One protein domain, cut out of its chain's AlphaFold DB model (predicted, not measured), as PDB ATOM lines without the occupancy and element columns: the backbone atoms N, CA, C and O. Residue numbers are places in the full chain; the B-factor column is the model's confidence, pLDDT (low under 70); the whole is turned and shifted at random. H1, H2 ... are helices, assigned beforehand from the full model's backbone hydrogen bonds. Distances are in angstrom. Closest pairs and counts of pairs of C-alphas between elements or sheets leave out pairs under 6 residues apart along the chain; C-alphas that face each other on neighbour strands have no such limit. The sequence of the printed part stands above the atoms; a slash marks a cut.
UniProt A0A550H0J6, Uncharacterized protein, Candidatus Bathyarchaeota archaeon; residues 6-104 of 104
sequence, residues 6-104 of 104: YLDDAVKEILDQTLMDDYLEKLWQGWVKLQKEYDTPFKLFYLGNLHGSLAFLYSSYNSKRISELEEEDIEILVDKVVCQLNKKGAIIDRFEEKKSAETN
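This is residues 6 to 104 of the 104 residues of an uncharacterized protein of Candidatus Bathyarchaeota archaeon (UniProt A0A550H0J6). Helix H3 runs lengthwise through an elongated, all-helical domain; H1 and H4 pack on it at one half, and the centres of these three make a triangle. At the other half H2 crosses the start of H3 steeply, and H5 continues past it to the far end of the long axis. The printed part has 99 residues with five named helices, H1 to H5 in chain order, and no named strand. The whole is compact, with a radius of gyration of the C-alphas of 14.6 A, and its C-alphas span 47 by 29 by 19 A.

H3, residues 42 to 61, is the hub and touches four other helices. H1, residues 6 to 18, touches it at a shallow tilt of 34 degrees, only just short of steep, opposite ways; their closest C-alphas, those of Val 11 and Leu 54, are 7.1 A apart. H4, residues 71 to 88, touches residues 54 to 58 of H3 with its residues 74 to 77 alone, at a steep tilt of 53 degrees, opposite ways; the closest C-alphas, of Leu 54 and Leu 77, are 7.1 A apart. With residues 80 to 84 alone H4 also touches H1, the C-alphas of Asp 8 and Lys 80 being closest at 7.1 A. H2, residues 21 to 35, touches residues 42 to 46 of H3 with its residues 27 to 31 alone, at a steep tilt of 65 degrees; the C-alphas of Trp 31 and Phe 42 are closest, 6.5 A. H5, residues 90 to 102, only just touches H3, with 3 pairs of C-alphas within 8 A, the closest being Lys 43 and Ile 92 at 6.8 A. H5 also only just touches H2, with 3 pairs, closest at the C-alphas of Asp 21 and Phe 95, 7.6 A. The helix packing is mostly crossed, with one of six touching pairs at a shallow tilt. H1 and H5 are apart, as are H2 and H4. Every O i to N i+4 pair is within hydrogen-bond range in H1, H2, H3 and H5, and 13 of 14 in H4.

H3 is the longest helix, 28.5 A from C-alpha 42 at (231.036, 320.297, 247.984) to C-alpha 61. H4 measures 25.1 A and H2 19.9 A. H1 begins at C-alpha 6, (209.644, 302.983, 258.793), and H5 ends at C-alpha 102, (244.603, 319.939, 255.575).

The two C-alphas farthest apart, those of Ser 63 and Asn 104, are 47.4 A apart. The printed part has no cut. The links H1 to H2 and H4 to H5 are tight, and H2 to H3 and H3 to H4 are short. The mean pLDDT of the printed part is 85.5; residues 103 to 104, at the chain's last residue, are under 70.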
ATOM      1  N   TYR A   6     208.662 303.817 259.489       84.56
ATOM      2  CA  TYR A   6     209.644 302.983 258.793       84.56
ATOM      3  C   TYR A   6     210.435 303.794 257.777       84.56
ATOM      4  O   TYR A   6     211.658 303.679 257.694       84.56
ATOM      5  N   LEU A   7     209.741 304.655 257.031       83.94
ATOM      6  CA  LEU A   7     210.393 305.566 256.102       83.94
ATOM      7  C   LEU A   7     211.253 306.602 256.843       83.94
ATOM      8  O   LEU A   7     212.345 306.927 256.380       83.94
ATOM      9  N   ASP A   8     210.806 307.088 258.004       84.50
ATOM     10  CA  ASP A   8     211.592 308.012 258.834       84.50
ATOM     11  C   ASP A   8     212.889 307.378 259.354       84.50
ATOM     12  O   ASP A   8     213.953 308.003 259.274       84.50
ATOM     13  N   ASP A   9     212.819 306.140 259.845       87.44
ATOM     14  CA  ASP A   9     213.991 305.401 260.314       87.44
ATOM     15  C   ASP A   9     214.965 305.109 259.165       87.44
ATOM     16  O   ASP A   9     216.169 305.321 259.313       87.44
ATOM     17  N   ALA A  10     214.460 304.722 257.989       87.56
ATOM     18  CA  ALA A  10     215.293 304.473 256.814       87.56
ATOM     19  C   ALA A  10     215.985 305.748 256.293       87.56
ATOM     20  O   ALA A  10     217.174 305.727 255.968       87.56
ATOM     21  N   VAL A  11     215.281 306.888 256.258       87.50
ATOM     22  CA  VAL A  11     215.881 308.189 255.902       87.50
ATOM     23  C   VAL A  11     216.968 308.573 256.906       87.50
ATOM     24  O   VAL A  11     218.040 309.041 256.515       87.50
ATOM     25  N   LYS A  12     216.722 308.358 258.202       87.50
ATOM     26  CA  LYS A  12     217.711 308.615 259.250       87.50
ATOM     27  C   LYS A  12     218.946 307.727 259.092       87.50
ATOM     28  O   LYS A  12     220.055 308.238 259.220       87.50
ATOM     29  N   GLU A  13     218.767 306.446 258.783       88.88
ATOM     30  CA  GLU A  13     219.873 305.514 258.561       88.88
ATOM     31  C   GLU A  13     220.748 305.945 257.377       88.88
ATOM     32  O   GLU A  13     221.970 306.009 257.514       88.88
ATOM     33  N   ILE A  14     220.146 306.334 256.246       89.50
ATOM     34  CA  ILE A  14     220.894 306.868 255.095       89.50
ATOM     35  C   ILE A  14     221.683 308.117 255.492       89.50
ATOM     36  O   ILE A  14     222.850 308.261 255.128       89.50
ATOM     37  N   LEU A  15     221.081 309.031 256.250       88.88
ATOM     38  CA  LEU A  15     221.783 310.229 256.706       88.88
ATOM     39  C   LEU A  15     222.940 309.892 257.645       88.88
ATOM     40  O   LEU A  15     224.028 310.434 257.477       88.88
ATOM     41  N   ASP A  16     222.741 308.981 258.595       88.75
ATOM     42  CA  ASP A  16     223.797 308.545 259.508       88.75
ATOM     43  C   ASP A  16     224.958 307.884 258.746       88.75
ATOM     44  O   ASP A  16     226.116 308.174 259.037       88.75
ATOM     45  N   GLN A  17     224.668 307.075 257.723       89.19
ATOM     46  CA  GLN A  17     225.690 306.437 256.889       89.19
ATOM     47  C   GLN A  17     226.428 307.429 255.979       89.19
ATOM     48  O   GLN A  17     227.647 307.341 255.820       89.19
ATOM     49  N   THR A  18     225.704 308.375 255.377       89.50
ATOM     50  CA  THR A  18     226.273 309.339 254.419       89.50
ATOM     51  C   THR A  18     227.017 310.492 255.092       89.50
ATOM     52  O   THR A  18     227.775 311.196 254.432       89.50
ATOM     53  N   LEU A  19     226.833 310.689 256.397       90.06
ATOM     54  CA  LEU A  19     227.536 311.706 257.184       90.06
ATOM     55  C   LEU A  19     228.749 311.155 257.945       90.06
ATOM     56  O   LEU A  19     229.369 311.893 258.709       90.06
ATOM     57  N   MET A  20     229.104 309.882 257.757       90.94
ATOM     58  CA  MET A  20     230.345 309.329 258.302       90.94
ATOM     59  C   MET A  20     231.567 309.916 257.583       90.94
ATOM     60  O   MET A  20     231.562 310.007 256.354       90.94
ATOM     61  N   ASP A  21     232.637 310.216 258.328       88.12
ATOM     62  CA  ASP A  21     233.898 310.757 257.788       88.12
ATOM     63  C   ASP A  21     234.416 309.943 256.586       88.12
ATOM     64  O   ASP A  21     234.739 310.523 255.557       88.12
ATOM     65  N   ASP A  22     234.411 308.606 256.656       92.00
ATOM     66  CA  ASP A  22     234.880 307.739 255.561       92.00
ATOM     67  C   ASP A  22     234.040 307.866 254.280       92.00
ATOM     68  O   ASP A  22     234.547 307.710 253.165       92.00
ATOM     69  N   TYR A  23     232.734 308.103 254.419       92.31
ATOM     70  CA  TYR A  23     231.851 308.307 253.275       92.31
ATOM     71  C   TYR A  23     232.037 309.711 252.696       92.31
ATOM     72  O   TYR A  23     232.175 309.862 251.480       92.31
ATOM     73  N   LEU A  24     232.114 310.723 253.563       93.00
ATOM     74  CA  LEU A  24     232.396 312.102 253.170       93.00
ATOM     75  C   LEU A  24     233.764 312.222 252.488       93.00
ATOM     76  O   LEU A  24     233.870 312.925 251.489       93.00
ATOM     77  N   GLU A  25     234.775 311.470 252.924       94.38
ATOM     78  CA  GLU A  25     236.087 311.392 252.273       94.38
ATOM     79  C   GLU A  25     235.984 310.855 250.843       94.38
ATOM     80  O   GLU A  25     236.547 311.428 249.908       94.38
ATOM     81  N   LYS A  26     235.228 309.769 250.641       93.44
ATOM     82  CA  LYS A  26     234.999 309.207 249.302       93.44
ATOM     83  C   LYS A  26     234.292 310.210 248.397       93.44
ATOM     84  O   LYS A  26     234.696 310.378 247.244       93.44
ATOM     85  N   LEU A  27     233.267 310.891 248.914       93.56
ATOM     86  CA  LEU A  27     232.577 311.941 248.171       93.56
ATOM     87  C   LEU A  27     233.495 313.123 247.876       93.56
ATOM     88  O   LEU A  27     233.472 313.617 246.755       93.56
ATOM     89  N   TRP A  28     234.325 313.544 248.828       93.69
ATOM     90  CA  TRP A  28     235.284 314.632 248.656       93.69
ATOM     91  C   TRP A  28     236.270 314.328 247.533       93.69
ATOM     92  O   TRP A  28     236.461 315.139 246.634       93.69
ATOM     93  N   GLN A  29     236.839 313.123 247.508       92.69
ATOM     94  CA  GLN A  29     237.740 312.699 246.436       92.69
ATOM     95  C   GLN A  29     237.054 312.661 245.064       92.69
ATOM     96  O   GLN A  29     237.682 312.978 244.053       92.69
ATOM     97  N   GLY A  30     235.781 312.255 245.012       91.69
ATOM     98  CA  GLY A  30     234.971 312.325 243.793       91.69
ATOM     99  C   GLY A  30     234.718 313.769 243.361       91.69
ATOM    100  O   GLY A  30     234.934 314.119 242.203       91.69
ATOM    101  N   TRP A  31     234.344 314.617 244.315       93.62
ATOM    102  CA  TRP A  31     234.084 316.032 244.114       93.62
ATOM    103  C   TRP A  31     235.318 316.782 243.608       93.62
ATOM    104  O   TRP A  31     235.229 317.406 242.562       93.62
ATOM    105  N   VAL A  32     236.487 316.643 244.244       91.00
ATOM    106  CA  VAL A  32     237.742 317.293 243.812       91.00
ATOM    107  C   VAL A  32     238.099 316.947 242.359       91.00
ATOM    108  O   VAL A  32     238.645 317.776 241.629       91.00
ATOM    109  N   LYS A  33     237.795 315.723 241.908       89.06
ATOM    110  CA  LYS A  33     238.021 315.317 240.510       89.06
ATOM    111  C   LYS A  33     237.074 316.035 239.552       89.06
ATOM    112  O   LYS A  33     237.522 316.485 238.503       89.06
ATOM    113  N   LEU A  34     235.800 316.148 239.924       86.94
ATOM    114  CA  LEU A  34     234.743 316.747 239.105       86.94
ATOM    115  C   LEU A  34     234.717 318.280 239.180       86.94
ATOM    116  O   LEU A  34     234.282 318.922 238.231       86.94
ATOM    117  N   GLN A  35     235.227 318.882 240.257       83.38
ATOM    118  CA  GLN A  35     235.251 320.335 240.444       83.38
ATOM    119  C   GLN A  35     236.067 321.040 239.349       83.38
ATOM    120  O   GLN A  35     235.793 322.174 238.972       83.38
ATOM    121  N   LYS A  36     237.059 320.346 238.779       75.94
ATOM    122  CA  LYS A  36     237.846 320.851 237.644       75.94
ATOM    123  C   LYS A  36     237.005 321.078 236.388       75.94
ATOM    124  O   LYS A  36     237.406 321.857 235.529       75.94
ATOM    125  N   GLU A  37     235.880 320.380 236.278       78.62
ATOM    126  CA  GLU A  37     234.943 320.471 235.159       78.62
ATOM    127  C   GLU A  37     233.712 321.321 235.510       78.62
ATOM    128  O   GLU A  37     233.118 321.927 234.619       78.62
ATOM    129  N   TYR A  38     233.350 321.405 236.795       75.44
ATOM    130  CA  TYR A  38     232.134 322.069 237.270       75.44
ATOM    131  C   TYR A  38     232.392 322.873 238.552       75.44
ATOM    132  O   TYR A  38     232.851 322.323 239.549       75.44
ATOM    133  N   ASP A  39     232.012 324.152 238.574       83.56
ATOM    134  CA  ASP A  39     232.142 325.032 239.749       83.56
ATOM    135  C   ASP A  39     231.018 324.799 240.780       83.56
ATOM    136  O   ASP A  39     230.215 325.675 241.099       83.56
ATOM    137  N   THR A  40     230.901 323.559 241.256       86.19
ATOM    138  CA  THR A  40     229.878 323.153 242.226       86.19
ATOM    139  C   THR A  40     230.505 323.061 243.619       86.19
ATOM    140  O   THR A  40     231.450 322.297 243.781       86.19
ATOM    141  N   PRO A  41     229.986 323.751 244.648       89.31
ATOM    142  CA  PRO A  41     230.386 323.569 246.045       89.31
ATOM    143  C   PRO A  41     230.220 322.125 246.544       89.31
ATOM    144  O   PRO A  41     229.250 321.451 246.178       89.31
ATOM    145  N   PHE A  42     231.094 321.665 247.448       89.88
ATOM    146  CA  PHE A  42     231.036 320.297 247.984       89.88
ATOM    147  C   PHE A  42     229.680 319.978 248.627       89.88
ATOM    148  O   PHE A  42     229.100 318.922 248.380       89.88
ATOM    149  N   LYS A  43     229.112 320.926 249.379       87.69
ATOM    150  CA  LYS A  43     227.781 320.788 249.983       87.69
ATOM    151  C   LYS A  43     226.682 320.503 248.956       87.69
ATOM    152  O   LYS A  43     225.847 319.632 249.188       87.69
ATOM    153  N   LEU A  44     226.690 321.189 247.811       86.44
ATOM    154  CA  LEU A  44     225.718 320.942 246.739       86.44
ATOM    155  C   LEU A  44     225.952 319.582 246.071       86.44
ATOM    156  O   LEU A  44     224.995 318.872 245.768       86.44
ATOM    157  N   PHE A  45     227.213 319.175 245.918       90.25
ATOM    158  CA  PHE A  45     227.560 317.844 245.428       90.25
ATOM    159  C   PHE A  45     227.072 316.725 246.365       90.25
ATOM    160  O   PHE A  45     226.494 315.735 245.906       90.25
ATOM    161  N   TYR A  46     227.248 316.891 247.678       90.81
ATOM    162  CA  TYR A  46     226.710 315.979 248.687       90.81
ATOM    163  C   TYR A  46     225.181 315.897 248.605       90.81
ATOM    164  O   TYR A  46     224.637 314.797 248.553       90.81
ATOM    165  N   LEU A  47     224.490 317.041 248.536       87.62
ATOM    166  CA  LEU A  47     223.026 317.075 248.456       87.62
ATOM    167  C   LEU A  47     222.499 316.350 247.211       87.62
ATOM    168  O   LEU A  47     221.504 315.635 247.307       87.62
ATOM    169  N   GLY A  48     223.189 316.461 246.072       87.06
ATOM    170  CA  GLY A  48     222.854 315.697 244.867       87.06
ATOM    171  C   GLY A  48     223.001 314.180 245.051       87.06
ATOM    172  O   GLY A  48     222.119 313.421 244.650       87.06
ATOM    173  N   ASN A  49     224.078 313.727 245.702       90.00
ATOM    174  CA  ASN A  49     224.277 312.304 246.007       90.00
ATOM    175  C   ASN A  49     223.218 311.782 246.984       90.00
ATOM    176  O   ASN A  49     222.617 310.734 246.745       90.00
ATOM    177  N   LEU A  50     222.950 312.545 248.046       89.50
ATOM    178  CA  LEU A  50     221.921 312.231 249.029       89.50
ATOM    179  C   LEU A  50     220.545 312.112 248.361       89.50
ATOM    180  O   LEU A  50     219.850 311.124 248.584       89.50
ATOM    181  N   HIS A  51     220.182 313.061 247.491       86.50
ATOM    182  CA  HIS A  51     218.941 313.005 246.718       86.50
ATOM    183  C   HIS A  51     218.829 311.703 245.909       86.50
ATOM    184  O   HIS A  51     217.790 311.047 245.937       86.50
ATOM    185  N   GLY A  52     219.910 311.274 245.246       86.69
ATOM    186  CA  GLY A  52     219.949 309.994 244.533       86.69
ATOM    187  C   GLY A  52     219.710 308.782 245.441       86.69
ATOM    188  O   GLY A  52     218.905 307.912 245.106       86.69
ATOM    189  N   SER A  53     220.360 308.732 246.609       88.62
ATOM    190  CA  SER A  53     220.162 307.654 247.592       88.62
ATOM    191  C   SER A  53     218.728 307.596 248.121       88.62
ATOM    192  O   SER A  53     218.169 306.512 248.280       88.62
ATOM    193  N   LEU A  54     218.114 308.753 248.359       86.94
ATOM    194  CA  LEU A  54     216.744 308.854 248.860       86.94
ATOM    195  C   LEU A  54     215.712 308.467 247.805       86.94
ATOM    196  O   LEU A  54     214.786 307.720 248.110       86.94
ATOM    197  N   ALA A  55     215.891 308.924 246.564       86.12
ATOM    198  CA  ALA A  55     215.037 308.528 245.451       86.12
ATOM    199  C   ALA A  55     215.063 307.003 245.265       86.12
ATOM    200  O   ALA A  55     214.015 306.380 245.119       86.12
ATOM    201  N   PHE A  56     216.248 306.389 245.358       88.88
ATOM    202  CA  PHE A  56     216.397 304.935 245.303       88.88
ATOM    203  C   PHE A  56     215.723 304.215 246.483       88.88
ATOM    204  O   PHE A  56     215.058 303.193 246.286       88.88
ATOM    205  N   LEU A  57     215.866 304.734 247.709       87.94
ATOM    206  CA  LEU A  57     215.192 304.188 248.889       87.94
ATOM    207  C   LEU A  57     213.677 304.198 248.697       87.94
ATOM    208  O   LEU A  57     213.020 303.176 248.872       87.94
ATOM    209  N   TYR A  58     213.127 305.349 248.334       85.44
ATOM    210  CA  TYR A  58     211.689 305.543 248.250       85.44
ATOM    211  C   TYR A  58     211.064 304.778 247.089       85.44
ATOM    212  O   TYR A  58     209.981 304.209 247.242       85.44
ATOM    213  N   SER A  59     211.758 304.714 245.947       87.75
ATOM    214  CA  SER A  59     211.335 303.883 244.825       87.75
ATOM    215  C   SER A  59     211.283 302.415 245.252       87.75
ATOM    216  O   SER A  59     210.284 301.740 245.022       87.75
ATOM    217  N   SER A  60     212.304 301.940 245.974       87.19
ATOM    218  CA  SER A  60     212.346 300.568 246.496       87.19
ATOM    219  C   SER A  60     211.237 300.301 247.520       87.19
ATOM    220  O   SER A  60     210.555 299.284 247.427       87.19
ATOM    221  N   TYR A  61     211.012 301.228 248.454       86.56
ATOM    222  CA  TYR A  61     209.975 301.130 249.485       86.56
ATOM    223  C   TYR A  61     208.569 301.027 248.883       86.56
ATOM    224  O   TYR A  61     207.774 300.185 249.291       86.56
ATOM    225  N   ASN A  62     208.286 301.825 247.852       84.56
ATOM    226  CA  ASN A  62     206.987 301.846 247.179       84.56
ATOM    227  C   ASN A  62     206.878 300.854 246.011       84.56
ATOM    228  O   ASN A  62     205.868 300.852 245.310       84.56
ATOM    229  N   SER A  63     207.897 300.017 245.776       88.88
ATOM    230  CA  SER A  63     207.967 299.115 244.613       88.88
ATOM    231  C   SER A  63     207.773 299.832 243.264       88.88
ATOM    232  O   SER A  63     207.210 299.271 242.324       88.88
ATOM    233  N   LYS A  64     208.253 301.075 243.179       87.38
ATOM    234  CA  LYS A  64     208.261 301.921 241.984       87.38
ATOM    235  C   LYS A  64     209.656 301.950 241.362       87.38
ATOM    236  O   LYS A  64     210.673 301.770 242.034       87.38
ATOM    237  N   ARG A  65     209.733 302.240 240.069       88.44
ATOM    238  CA  ARG A  65     210.971 302.686 239.419       88.44
ATOM    239  C   ARG A  65     211.237 304.141 239.794       88.44
ATOM    240  O   ARG A  65     210.309 304.904 240.027       88.44
ATOM    241  N   ILE A  66     212.501 304.561 239.767       85.44
ATOM    242  CA  ILE A  66     212.860 305.978 239.983       85.44
ATOM    243  C   ILE A  66     212.140 306.894 238.975       85.44
ATOM    244  O   ILE A  66     211.713 307.983 239.329       85.44
ATOM    245  N   SER A  67     211.948 306.433 237.736       87.19
ATOM    246  CA  SER A  67     211.218 307.163 236.688       87.19
ATOM    247  C   SER A  67     209.704 307.265 236.914       87.19
ATOM    248  O   SER A  67     209.027 307.897 236.116       87.19
ATOM    249  N   GLU A  68     209.173 306.573 237.921       88.56
ATOM    250  CA  GLU A  68     207.751 306.545 238.293       88.56
ATOM    251  C   GLU A  68     207.497 307.332 239.592       88.56
ATOM    252  O   GLU A  68     206.407 307.257 240.159       88.56
ATOM    253  N   LEU A  69     208.517 308.031 240.106       85.81
ATOM    254  CA  LEU A  69     208.364 308.937 241.236       85.81
ATOM    255  C   LEU A  69     207.684 310.219 240.760       85.81
ATOM    256  O   LEU A  69     208.178 310.885 239.851       85.81
ATOM    257  N   GLU A  70     206.563 310.542 241.392       88.31
ATOM    258  CA  GLU A  70     205.821 311.774 241.135       88.31
ATOM    259  C   GLU A  70     206.404 312.935 241.955       88.31
ATOM    260  O   GLU A  70     207.162 312.735 242.905       88.31
ATOM    261  N   GLU A  71     206.027 314.169 241.622       83.12
ATOM    262  CA  GLU A  71     206.473 315.363 242.355       83.12
ATOM    263  C   GLU A  71     206.124 315.285 243.853       83.12
ATOM    264  O   GLU A  71     206.979 315.535 244.698       83.12
ATOM    265  N   GLU A  72     204.925 314.801 244.188       85.50
ATOM    266  CA  GLU A  72     204.481 314.600 245.577       85.50
ATOM    267  C   GLU A  72     205.366 313.598 246.348       85.50
ATOM    268  O   GLU A  72     205.633 313.779 247.538       85.50
ATOM    269  N   ASP A  73     205.862 312.552 245.676       83.31
ATOM    270  CA  ASP A  73     206.775 311.570 246.277       83.31
ATOM    271  C   ASP A  73     208.117 312.229 246.640       83.31
ATOM    272  O   ASP A  73     208.706 311.959 247.693       83.31
ATOM    273  N   ILE A  74     208.592 313.124 245.770       78.88
ATOM    274  CA  ILE A  74     209.828 313.886 245.967       78.88
ATOM    275  C   ILE A  74     209.648 314.908 247.093       78.88
ATOM    276  O   ILE A  74     210.523 315.013 247.952       78.88
ATOM    277  N   GLU A  75     208.518 315.614 247.148       84.06
ATOM    278  CA  GLU A  75     208.218 316.577 248.216       84.06
ATOM    279  C   GLU A  75     208.234 315.918 249.603       84.06
ATOM    280  O   GLU A  75     208.872 316.430 250.525       84.06
ATOM    281  N   ILE A  76     207.627 314.731 249.745       83.88
ATOM    282  CA  ILE A  76     207.641 313.968 251.006       83.88
ATOM    283  C   ILE A  76     209.075 313.645 251.446       83.88
ATOM    284  O   ILE A  76     209.407 313.753 252.633       83.88
ATOM    285  N   LEU A  77     209.932 313.234 250.510       81.81
ATOM    286  CA  LEU A  77     211.334 312.942 250.800       81.81
ATOM    287  C   LEU A  77     212.110 314.193 251.191       81.81
ATOM    288  O   LEU A  77     212.847 314.164 252.178       81.81
ATOM    289  N   VAL A  78     211.938 315.284 250.444       81.00
ATOM    290  CA  VAL A  78     212.603 316.563 250.709       81.00
ATOM    291  C   VAL A  78     212.251 317.063 252.107       81.00
ATOM    292  O   VAL A  78     213.160 317.385 252.870       81.00
ATOM    293  N   ASP A  79     210.976 317.037 252.495       83.88
ATOM    294  CA  ASP A  79     210.536 317.474 253.823       83.88
ATOM    295  C   ASP A  79     211.189 316.665 254.953       83.88
ATOM    296  O   ASP A  79     211.716 317.226 255.926       83.88
ATOM    297  N   LYS A  80     211.217 315.333 254.816       79.62
ATOM    298  CA  LYS A  80     211.862 314.446 255.798       79.62
ATOM    299  C   LYS A  80     213.359 314.731 255.902       79.62
ATOM    300  O   LYS A  80     213.917 314.749 256.999       79.62
ATOM    301  N   VAL A  81     214.007 315.006 254.777       80.81
ATOM    302  CA  VAL A  81     215.455 315.210 254.693       80.81
ATOM    303  C   VAL A  81     215.861 316.577 255.209       80.81
ATOM    304  O   VAL A  81     216.797 316.656 255.997       80.81
ATOM    305  N   VAL A  82     215.139 317.640 254.857       79.81
ATOM    306  CA  VAL A  82     215.373 318.996 255.374       79.81
ATOM    307  C   VAL A  82     215.250 319.013 256.897       79.81
ATOM    308  O   VAL A  82     216.110 319.571 257.582       79.81
ATOM    309  N   CYS A  83     214.241 318.339 257.456       73.62
ATOM    310  CA  CYS A  83     214.071 318.226 258.906       73.62
ATOM    311  C   CYS A  83     215.289 317.579 259.595       73.62
ATOM    312  O   CYS A  83     215.719 318.022 260.665       73.62
ATOM    313  N   GLN A  84     215.872 316.548 258.981       72.88
ATOM    314  CA  GLN A  84     217.017 315.828 259.542       72.88
ATOM    315  C   GLN A  84     218.357 316.532 259.263       72.88
ATOM    316  O   GLN A  84     219.213 316.595 260.147       72.88
ATOM    317  N   LEU A  85     218.534 317.132 258.084       77.19
ATOM    318  CA  LEU A  85     219.707 317.935 257.742       77.19
ATOM    319  C   LEU A  85     219.782 319.209 258.575       77.19
ATOM    320  O   LEU A  85     220.869 319.562 259.002       77.19
ATOM    321  N   ASN A  86     218.672 319.857 258.923       74.56
ATOM    322  CA  ASN A  86     218.716 320.994 259.851       74.56
ATOM    323  C   ASN A  86     219.303 320.614 261.223       74.56
ATOM    324  O   ASN A  86     219.889 321.453 261.900       74.56
ATOM    325  N   LYS A  87     219.207 319.339 261.625       72.06
ATOM    326  CA  LYS A  87     219.820 318.828 262.862       72.06
ATOM    327  C   LYS A  87     221.290 318.436 262.690       72.06
ATOM    328  O   LYS A  87     222.033 318.436 263.668       72.06
ATOM    329  N   LYS A  88     221.703 318.064 261.474       75.56
ATOM    330  CA  LYS A  88     222.993 317.406 261.187       75.56
ATOM    331  C   LYS A  88     223.892 318.157 260.194       75.56
ATOM    332  O   LYS A  88     225.029 317.756 259.979       75.56
ATOM    333  N   GLY A  89     223.428 319.264 259.623       70.44
ATOM    334  CA  GLY A  89     224.066 319.975 258.511       70.44
ATOM    335  C   GLY A  89     225.423 320.575 258.863       70.44
ATOM    336  O   GLY A  89     226.299 320.635 258.008       70.44
ATOM    337  N   ALA A  90     225.638 320.891 260.144       82.12
ATOM    338  CA  ALA A  90     226.929 321.348 260.649       82.12
ATOM    339  C   ALA A  90     228.055 320.307 260.488       82.12
ATOM    340  O   ALA A  90     229.221 320.666 260.596       82.12
ATOM    341  N   ILE A  91     227.739 319.025 260.260       87.31
ATOM    342  CA  ILE A  91     228.750 317.979 260.037       87.31
ATOM    343  C   ILE A  91     229.460 318.197 258.697       87.31
ATOM    344  O   ILE A  91     230.682 318.114 258.644       87.31
ATOM    345  N   ILE A  92     228.708 318.525 257.642       87.50
ATOM    346  CA  ILE A  92     229.267 318.761 256.302       87.50
ATOM    347  C   ILE A  92     230.155 320.004 256.330       87.50
ATOM    348  O   ILE A  92     231.280 319.958 255.845       87.50
ATOM    349  N   ASP A  93     229.672 321.075 256.963       86.50
ATOM    350  CA  ASP A  93     230.412 322.335 257.067       86.50
ATOM    351  C   ASP A  93     231.738 322.126 257.835       86.50
ATOM    352  O   ASP A  93     232.803 322.509 257.359       86.50
ATOM    353  N   ARG A  94     231.713 321.404 258.970       88.88
ATOM    354  CA  ARG A  94     232.935 321.049 259.726       88.88
ATOM    355  C   ARG A  94     233.893 320.161 258.936       88.88
ATOM    356  O   ARG A  94     235.109 320.287 259.081       88.88
ATOM    357  N   PHE A  95     233.366 319.227 258.148       91.75
ATOM    358  CA  PHE A  95     234.181 318.362 257.302       91.75
ATOM    359  C   PHE A  95     234.904 319.180 256.219       91.75
ATOM    360  O   PHE A  95     236.106 319.003 256.015       91.75
ATOM    361  N   GLU A  96     234.204 320.113 255.575       88.94
ATOM    362  CA  GLU A  96     234.770 321.001 254.553       88.94
ATOM    363  C   GLU A  96     235.834 321.949 255.135       88.94
ATOM    364  O   GLU A  96     236.901 322.125 254.542       88.94
ATOM    365  N   GLU A  97     235.605 322.485 256.338       89.81
ATOM    366  CA  GLU A  97     236.599 323.274 257.078       89.81
ATOM    367  C   GLU A  97     237.866 322.459 257.380       89.81
ATOM    368  O   GLU A  97     238.980 322.913 257.107       89.81
ATOM    369  N   LYS A  98     237.705 321.228 257.889       91.25
ATOM    370  CA  LYS A  98     238.818 320.308 258.172       91.25
ATOM    371  C   LYS A  98     239.639 320.032 256.912       91.25
ATOM    372  O   LYS A  98     240.863 320.127 256.947       91.25
ATOM    373  N   LYS A  99     238.980 319.751 255.786       91.06
ATOM    374  CA  LYS A  99     239.664 319.485 254.512       91.06
ATOM    375  C   LYS A  99     240.400 320.696 253.963       91.06
ATOM    376  O   LYS A  99     241.518 320.569 253.463       91.06
ATOM    377  N   SER A 100     239.801 321.871 254.101       83.25
ATOM    378  CA  SER A 100     240.424 323.126 253.683       83.25
ATOM    379  C   SER A 100     241.659 323.466 254.529       83.25
ATOM    380  O   SER A 100     242.615 324.041 254.011       83.25
ATOM    381  N   ALA A 101     241.680 323.074 255.808       84.31
ATOM    382  CA  ALA A 101     242.845 323.221 256.681       84.31
ATOM    383  C   ALA A 101     243.965 322.206 256.381       84.31
ATOM    384  O   ALA A 101     245.132 322.539 256.536       84.31
ATOM    385  N   GLU A 102     243.631 320.987 255.944       82.50
ATOM    386  CA  GLU A 102     244.603 319.939 255.575       82.50
ATOM    387  C   GLU A 102     245.312 320.202 254.233       82.50
ATOM    388  O   GLU A 102     246.358 319.614 253.961       82.50
ATOM    389  N   THR A 103     244.732 321.052 253.380       62.16
ATOM    390  CA  THR A 103     245.222 321.321 252.013       62.16
ATOM    391  C   THR A 103     246.030 322.631 251.908       62.16
ATOM    392  O   THR A 103     246.571 322.920 250.840       62.16
ATOM    393  N   ASN A 104     246.128 323.407 252.998       50.59
ATOM    394  CA  ASN A 104     246.964 324.616 253.128       50.59
ATOM    395  C   ASN A 104     248.256 324.327 253.897       50.59
ATOM    396  O   ASN A 104     249.285 324.950 253.550       50.59
TER     397      ASN A 104